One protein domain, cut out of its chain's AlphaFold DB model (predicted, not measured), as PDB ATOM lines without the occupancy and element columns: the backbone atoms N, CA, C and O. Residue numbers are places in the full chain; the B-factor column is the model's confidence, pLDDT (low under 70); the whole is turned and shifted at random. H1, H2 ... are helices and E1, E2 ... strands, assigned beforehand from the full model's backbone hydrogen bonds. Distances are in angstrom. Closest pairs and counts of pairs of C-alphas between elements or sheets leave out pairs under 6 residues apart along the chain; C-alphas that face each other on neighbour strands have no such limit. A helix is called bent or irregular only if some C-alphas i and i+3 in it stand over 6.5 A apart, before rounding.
ATOM      1  N   TYR A   4     243.204 171.201 276.533       90.44
ATOM      2  CA  TYR A   4     243.609 169.825 276.288       90.44
ATOM      3  C   TYR A   4     244.862 169.504 277.089       90.44
ATOM      4  O   TYR A   4     245.662 170.386 277.402       90.44
ATOM      5  N   TYR A   5     245.062 168.235 277.401       91.38
ATOM      6  CA  TYR A   5     246.333 167.737 277.908       91.38
ATOM      7  C   TYR A   5     247.201 167.197 276.771       91.38
ATOM      8  O   TYR A   5     246.684 166.801 275.728       91.38
ATOM      9  N   LEU A   6     248.517 167.117 277.000       88.69
ATOM     10  CA  LEU A   6     249.476 166.611 276.009       88.69
ATOM     11  C   LEU A   6     249.049 165.255 275.422       88.69
ATOM     12  O   LEU A   6     249.035 165.101 274.207       88.69
ATOM     13  N   TYR A   7     248.574 164.341 276.279       89.00
ATOM     14  CA  TYR A   7     248.120 163.002 275.884       89.00
ATOM     15  C   TYR A   7     246.909 162.977 274.946       89.00
ATOM     16  O   TYR A   7     246.647 161.961 274.308       89.00
ATOM     17  N   GLU A   8     246.147 164.069 274.869       89.25
ATOM     18  CA  GLU A   8     245.001 164.183 273.964       89.25
ATOM     19  C   GLU A   8     245.426 164.670 272.576       89.25
ATOM     20  O   GLU A   8     244.813 164.292 271.582       89.25
ATOM     21  N   ILE A   9     246.471 165.498 272.513       89.19
ATOM     22  CA  ILE A   9     246.896 166.210 271.297       89.19
ATOM     23  C   ILE A   9     248.123 165.583 270.634       89.19
ATOM     24  O   ILE A   9     248.379 165.825 269.458       89.19
ATOM     25  N   GLU A  10     248.867 164.743 271.354       85.00
ATOM     26  CA  GLU A  10     250.035 164.027 270.830       85.00
ATOM     27  C   GLU A  10     249.673 163.052 269.697       85.00
ATOM     28  O   GLU A  10     250.492 162.803 268.814       85.00
ATOM     29  N   ALA A  11     248.429 162.563 269.665       85.56
ATOM     30  CA  ALA A  11     247.906 161.729 268.583       85.56
ATOM     31  C   ALA A  11     247.582 162.516 267.300       85.56
ATOM     32  O   ALA A  11     247.425 161.914 266.241       85.56
ATOM     33  N   ASP A  12     247.463 163.841 267.390       85.88
ATOM     34  CA  ASP A  12     247.054 164.701 266.277       85.88
ATOM     35  C   ASP A  12     248.239 165.087 265.366       85.88
ATOM     36  O   ASP A  12     248.053 165.731 264.330       85.88
ATOM     37  N   GLU A  13     249.464 164.701 265.759       86.50
ATOM     38  CA  GLU A  13     250.738 164.949 265.062       86.50
ATOM     39  C   GLU A  13     250.997 166.436 264.736       86.50
ATOM     40  O   GLU A  13     251.830 166.774 263.892       86.50
ATOM     41  N   LYS A  14     250.291 167.348 265.414       90.50
ATOM     42  CA  LYS A  14     250.436 168.795 265.230       90.50
ATOM     43  C   LYS A  14     251.590 169.345 266.063       90.50
ATOM     44  O   LYS A  14     251.880 168.818 267.138       90.50
ATOM     45  N   PRO A  15     252.226 170.438 265.612       91.62
ATOM     46  CA  PRO A  15     253.212 171.137 266.418       91.62
ATOM     47  C   PRO A  15     252.598 171.617 267.736       91.62
ATOM     48  O   PRO A  15     251.512 172.200 267.764       91.62
ATOM     49  N   VAL A  16     253.322 171.365 268.824       92.25
ATOM     50  CA  VAL A  16     252.973 171.801 270.174       92.25
ATOM     51  C   VAL A  16     254.026 172.802 270.633       92.25
ATOM     52  O   VAL A  16     255.213 172.487 270.678       92.25
ATOM     53  N   TYR A  17     253.583 174.009 270.955       92.25
ATOM     54  CA  TYR A  17     254.410 175.119 271.403       92.25
ATOM     55  C   TYR A  17     254.304 175.276 272.916       92.25
ATOM     56  O   TYR A  17     253.225 175.110 273.486       92.25
ATOM     57  N   ASN A  18     255.404 175.651 273.565       90.19
ATOM     58  CA  ASN A  18     255.393 175.978 274.991       90.19
ATOM     59  C   ASN A  18     254.835 177.393 275.230       90.19
ATOM     60  O   ASN A  18     254.709 178.194 274.295       90.19
ATOM     61  N   ILE A  19     254.538 177.711 276.493       88.62
ATOM     62  CA  ILE A  19     254.126 179.058 276.926       88.62
ATOM     63  C   ILE A  19     255.150 180.090 276.438       88.62
ATOM     64  O   ILE A  19     256.359 179.898 276.589       88.62
ATOM     65  N   GLY A  20     254.678 181.192 275.854       86.56
ATOM     66  CA  GLY A  20     255.519 182.252 275.306       86.56
ATOM     67  C   GLY A  20     256.039 182.012 273.887       86.56
ATOM     68  O   GLY A  20     256.354 182.988 273.207       86.56
ATOM     69  N   GLU A  21     256.111 180.774 273.388       90.56
ATOM     70  CA  GLU A  21     256.621 180.522 272.030       90.56
ATOM     71  C   GLU A  21     255.594 180.906 270.969       90.56
ATOM     72  O   GLU A  21     255.854 181.755 270.116       90.56
ATOM     73  N   TRP A  22     254.388 180.351 271.068       90.25
ATOM     74  CA  TRP A  22     253.318 180.651 270.120       90.25
ATOM     75  C   TRP A  22     252.800 182.091 270.238       90.25
ATOM     76  O   TRP A  22     252.248 182.633 269.287       90.25
ATOM     77  N   GLU A  23     252.997 182.737 271.388       88.06
ATOM     78  CA  GLU A  23     252.632 184.142 271.602       88.06
ATOM     79  C   GLU A  23     253.534 185.099 270.808       88.06
ATOM     80  O   GLU A  23     253.100 186.189 270.428       88.06
ATOM     81  N   ASN A  24     254.775 184.687 270.515       86.06
ATOM     82  CA  ASN A  24     255.689 185.433 269.647       86.06
ATOM     83  C   ASN A  24     255.401 185.211 268.151       86.06
ATOM     84  O   ASN A  24     255.812 186.019 267.310       86.06
ATOM     85  N   GLU A  25     254.660 184.159 267.802       86.19
ATOM     86  CA  GLU A  25     254.304 183.838 266.422       86.19
ATOM     87  C   GLU A  25     253.170 184.752 265.941       86.19
ATOM     88  O   GLU A  25     251.983 184.570 266.224       86.19
ATOM     89  N   ASN A  26     253.528 185.762 265.146       84.06
ATOM     90  CA  ASN A  26     252.562 186.746 264.651       84.06
ATOM     91  C   ASN A  26     251.466 186.146 263.763       84.06
ATOM     92  O   ASN A  26     250.420 186.774 263.613       84.06
ATOM     93  N   HIS A  27     251.693 184.956 263.209       88.00
ATOM     94  CA  HIS A  27     250.757 184.244 262.347       88.00
ATOM     95  C   HIS A  27     249.837 183.276 263.108       88.00
ATOM     96  O   HIS A  27     248.870 182.801 262.523       88.00
ATOM     97  N   LEU A  28     250.079 183.015 264.399       90.06
ATOM     98  CA  LEU A  28     249.241 182.134 265.215       90.06
ATOM     99  C   LEU A  28     248.243 182.940 266.048       90.06
ATOM    100  O   LEU A  28     248.527 184.043 266.531       90.06
ATOM    101  N   THR A  29     247.040 182.400 266.211       89.75
ATOM    102  CA  THR A  29     246.004 182.931 267.097       89.75
ATOM    103  C   THR A  29     245.282 181.808 267.806       89.75
ATOM    104  O   THR A  29     244.955 180.789 267.216       89.75
ATOM    105  N   GLN A  30     244.953 182.037 269.067       89.44
ATOM    106  CA  GLN A  30     244.020 181.198 269.809       89.44
ATOM    107  C   GLN A  30     242.545 181.555 269.551       89.44
ATOM    108  O   GLN A  30     241.629 180.821 269.920       89.44
ATOM    109  N   ASP A  31     242.296 182.727 268.965       87.12
ATOM    110  CA  ASP A  31     240.956 183.245 268.733       87.12
ATOM    111  C   ASP A  31     240.439 182.796 267.362       87.12
ATOM    112  O   ASP A  31     240.909 183.239 266.311       87.12
ATOM    113  N   SER A  32     239.435 181.918 267.392       82.06
ATOM    114  CA  SER A  32     238.811 181.337 266.203       82.06
ATOM    115  C   SER A  32     237.982 182.333 265.382       82.06
ATOM    116  O   SER A  32     237.508 181.972 264.310       82.06
ATOM    117  N   LYS A  33     237.740 183.564 265.865       82.25
ATOM    118  CA  LYS A  33     236.981 184.591 265.126       82.25
ATOM    119  C   LYS A  33     237.868 185.383 264.174       82.25
ATOM    120  O   LYS A  33     237.371 185.889 263.174       82.25
ATOM    121  N   ILE A  34     239.151 185.515 264.505       82.56
ATOM    122  CA  ILE A  34     240.172 186.138 263.645       82.56
ATOM    123  C   ILE A  34     241.041 185.102 262.921       82.56
ATOM    124  O   ILE A  34     241.905 185.457 262.116       82.56
ATOM    125  N   ALA A  35     240.816 183.824 263.215       85.38
ATOM    126  CA  ALA A  35     241.408 182.721 262.492       85.38
ATOM    127  C   ALA A  35     240.951 182.718 261.028       85.38
ATOM    128  O   ALA A  35     239.790 182.990 260.712       85.38
ATOM    129  N   ARG A  36     241.881 182.388 260.135       80.62
ATOM    130  CA  ARG A  36     241.627 182.154 258.714       80.62
ATOM    131  C   ARG A  36     240.708 180.950 258.519       80.62
ATOM    132  O   ARG A  36     239.804 180.988 257.690       80.62
ATOM    133  N   GLU A  37     240.953 179.898 259.295       79.00
ATOM    134  CA  GLU A  37     240.244 178.624 259.249       79.00
ATOM    135  C   GLU A  37     239.910 178.155 260.667       79.00
ATOM    136  O   GLU A  37     240.632 178.441 261.620       79.00
ATOM    137  N   THR A  38     238.831 177.387 260.819       78.62
ATOM    138  CA  THR A  38     238.458 176.753 262.100       78.62
ATOM    139  C   THR A  38     239.219 175.454 262.369       78.62
ATOM    140  O   THR A  38     238.822 174.679 263.233       78.62
ATOM    141  N   ILE A  39     240.273 175.181 261.603       84.25
ATOM    142  CA  ILE A  39     241.115 173.998 261.759       84.25
ATOM    143  C   ILE A  39     242.311 174.398 262.612       84.25
ATOM    144  O   ILE A  39     243.069 175.293 262.240       84.25
ATOM    145  N   ALA A  40     242.472 173.738 263.758       89.06
ATOM    146  CA  ALA A  40     243.673 173.878 264.564       89.06
ATOM    147  C   ALA A  40     244.881 173.409 263.744       89.06
ATOM    148  O   ALA A  40     244.869 172.311 263.191       89.06
ATOM    149  N   ILE A  41     245.917 174.235 263.649       91.44
ATOM    150  CA  ILE A  41     247.171 173.889 262.961       91.44
ATOM    151  C   ILE A  41     248.288 173.561 263.948       91.44
ATOM    152  O   ILE A  41     249.273 172.931 263.576       91.44
ATOM    153  N   ALA A  42     248.118 173.964 265.204       92.75
ATOM    154  CA  ALA A  42     249.067 173.760 266.277       92.75
ATOM    155  C   ALA A  42     248.348 173.766 267.630       92.75
ATOM    156  O   ALA A  42     247.171 174.125 267.719       92.75
ATOM    157  N   TYR A  43     249.081 173.429 268.682       93.62
ATOM    158  CA  TYR A  43     248.643 173.608 270.058       93.62
ATOM    159  C   TYR A  43     249.636 174.473 270.822       93.62
ATOM    160  O   TYR A  43     250.841 174.343 270.638       93.62
ATOM    161  N   GLY A  44     249.139 175.358 271.675       93.44
ATOM    162  CA  GLY A  44     249.956 176.226 272.518       93.44
ATOM    163  C   GLY A  44     249.734 175.908 273.981       93.44
ATOM    164  O   GLY A  44     248.588 175.832 274.416       93.44
ATOM    165  N   GLU A  45     250.798 175.716 274.747       93.69
ATOM    166  CA  GLU A  45     250.696 175.601 276.198       93.69
ATOM    167  C   GLU A  45     250.262 176.949 276.795       93.69
ATOM    168  O   GLU A  45     250.714 178.011 276.349       93.69
ATOM    169  N   VAL A  46     249.372 176.904 277.790       89.88
ATOM    170  CA  VAL A  46     248.850 178.089 278.492       89.88
ATOM    171  C   VAL A  46     249.248 178.127 279.959       89.88
ATOM    172  O   VAL A  46     249.838 179.104 280.403       89.88
ATOM    173  N   GLU A  47     248.930 177.085 280.723       90.31
ATOM    174  CA  GLU A  47     249.288 176.981 282.137       90.31
ATOM    175  C   GLU A  47     249.129 175.536 282.623       90.31
ATOM    176  O   GLU A  47     248.187 174.836 282.247       90.31
ATOM    177  N   GLY A  48     250.039 175.089 283.493       85.06
ATOM    178  CA  GLY A  48     249.889 173.825 284.219       85.06
ATOM    179  C   GLY A  48     249.882 172.579 283.329       85.06
ATOM    180  O   GLY A  48     249.181 171.620 283.654       85.06
ATOM    181  N   GLY A  49     250.621 172.591 282.211       88.19
ATOM    182  CA  GLY A  49     250.654 171.481 281.253       88.19
ATOM    183  C   GLY A  49     249.358 171.313 280.457       88.19
ATOM    184  O   GLY A  49     249.076 170.221 279.955       88.19
ATOM    185  N   LYS A  50     248.544 172.371 280.379       92.56
ATOM    186  CA  LYS A  50     247.374 172.438 279.509       92.56
ATOM    187  C   LYS A  50     247.691 173.194 278.233       92.56
ATOM    188  O   LYS A  50     248.438 174.173 278.238       92.56
ATOM    189  N   TYR A  51     247.022 172.779 277.172       93.56
ATOM    190  CA  TYR A  51     247.209 173.255 275.819       93.56
ATOM    191  C   TYR A  51     245.894 173.754 275.232       93.56
ATOM    192  O   TYR A  51     244.813 173.276 275.574       93.56
ATOM    193  N   ILE A  52     245.990 174.710 274.319       92.75
ATOM    194  CA  ILE A  52     244.870 175.251 273.553       92.75
ATOM    195  C   ILE A  52     245.125 175.080 272.065       92.75
ATOM    196  O   ILE A  52     246.268 175.048 271.620       92.75
ATOM    197  N   GLU A  53     244.050 174.999 271.294       93.12
ATOM    198  CA  GLU A  53     244.120 175.003 269.837       93.12
ATOM    199  C   GLU A  53     244.594 176.366 269.328       93.12
ATOM    200  O   GLU A  53     244.076 177.417 269.719       93.12
ATOM    201  N   LEU A  54     245.572 176.327 268.431       92.50
ATOM    202  CA  LEU A  54     246.072 177.479 267.708       92.50
ATOM    203  C   LEU A  54     245.688 177.358 266.243       92.50
ATOM    204  O   LEU A  54     245.830 176.314 265.602       92.50
ATOM    205  N   PHE A  55     245.231 178.475 265.713       92.19
ATOM    206  CA  PHE A  55     244.773 178.640 264.352       92.19
ATOM    207  C   PHE A  55     245.698 179.606 263.619       92.19
ATOM    208  O   PHE A  55     246.340 180.468 264.227       92.19
ATOM    209  N   GLU A  56     245.717 179.508 262.296       90.50
ATOM    210  CA  GLU A  56     246.373 180.514 261.472       90.50
ATOM    211  C   GLU A  56     245.553 181.809 261.502       90.50
ATOM    212  O   GLU A  56     244.346 181.796 261.245       90.50
ATOM    213  N   LYS A  57     246.179 182.944 261.819       87.69
ATOM    214  CA  LYS A  57     245.550 184.264 261.697       87.69
ATOM    215  C   LYS A  57     245.229 184.529 260.238       87.69
ATOM    216  O   LYS A  57     246.071 184.341 259.361       87.69
TER     217      LYS A  57
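What this domain is: This is residues 4 to 57 of the 61 residues of an uncharacterized protein of Bacillus circulans (UniProt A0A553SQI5). A twisted hairpin of two strands, E1 and E2, runs through the middle of a small body, with H1 to one side of it and the very short H2 near E1. The long loop of residues 25 to 41 folds back round the end of the hairpin away from its turn, and three short pairings tie unnamed stretches to the two strands. The printed part has 54 residues, in the order H1, H2, E1, E2; the sheet E1 - E2 is antiparallel, and the class is mixed, helices and strands, with under half of the residues in named elements. It is compact, with a radius of gyration of the C-alphas of 10.3 A and spans of 27 by 21 by 15 A.

Where its parts are: Find C-alpha 6 at (249.476, 166.611, 276.009), where H1 begins; it runs through residues 6 to 12, 10.2 A, and is only just irregular, with C-alphas 8 and 11 6.6 A apart. H2 follows at residues 21 to 24, 5.5 A. E1 is residues 42 to 47, 16.2 A, and E2 is residues 50 to 56, 19.8 A, ending at C-alpha 56 at (246.373, 180.514, 261.472).

How they stand to each other: Look first at the hairpin E1 and E2, antiparallel at 141 degrees: N 44 and O 52 are 2.9 A apart, and N 52 and O 44 2.8 A, within hydrogen-bond range. Outside the named strands there are three short pairings: residues 4 to 5 pair antiparallel with residues 50 to 51 of E2, residues 16 to 17 parallel with residues 43 to 44 of E1, and residues 28 to 29 antiparallel with residues 55 to 56 of E2. The closest C-alphas of H1 and E2, Leu 6 and Tyr 51, are 7.0 A apart; those of H2 and E1, Trp 22 and Gly 44, 6.1 A. H1 and H2 are apart. In H1, 1 of 3 O i to N i+4 pairs and 2 of 4 O i to N i+3 pairs are within range; H2 is too short for an O i to N i+4 pair.

The domain as a whole: The C-alphas farthest apart, Arg 36 and Gly 48, are 28.1 A apart. The printed part has no cut; the link from H2 to E1 is long, and no printed residue is under 70 in pLDDT.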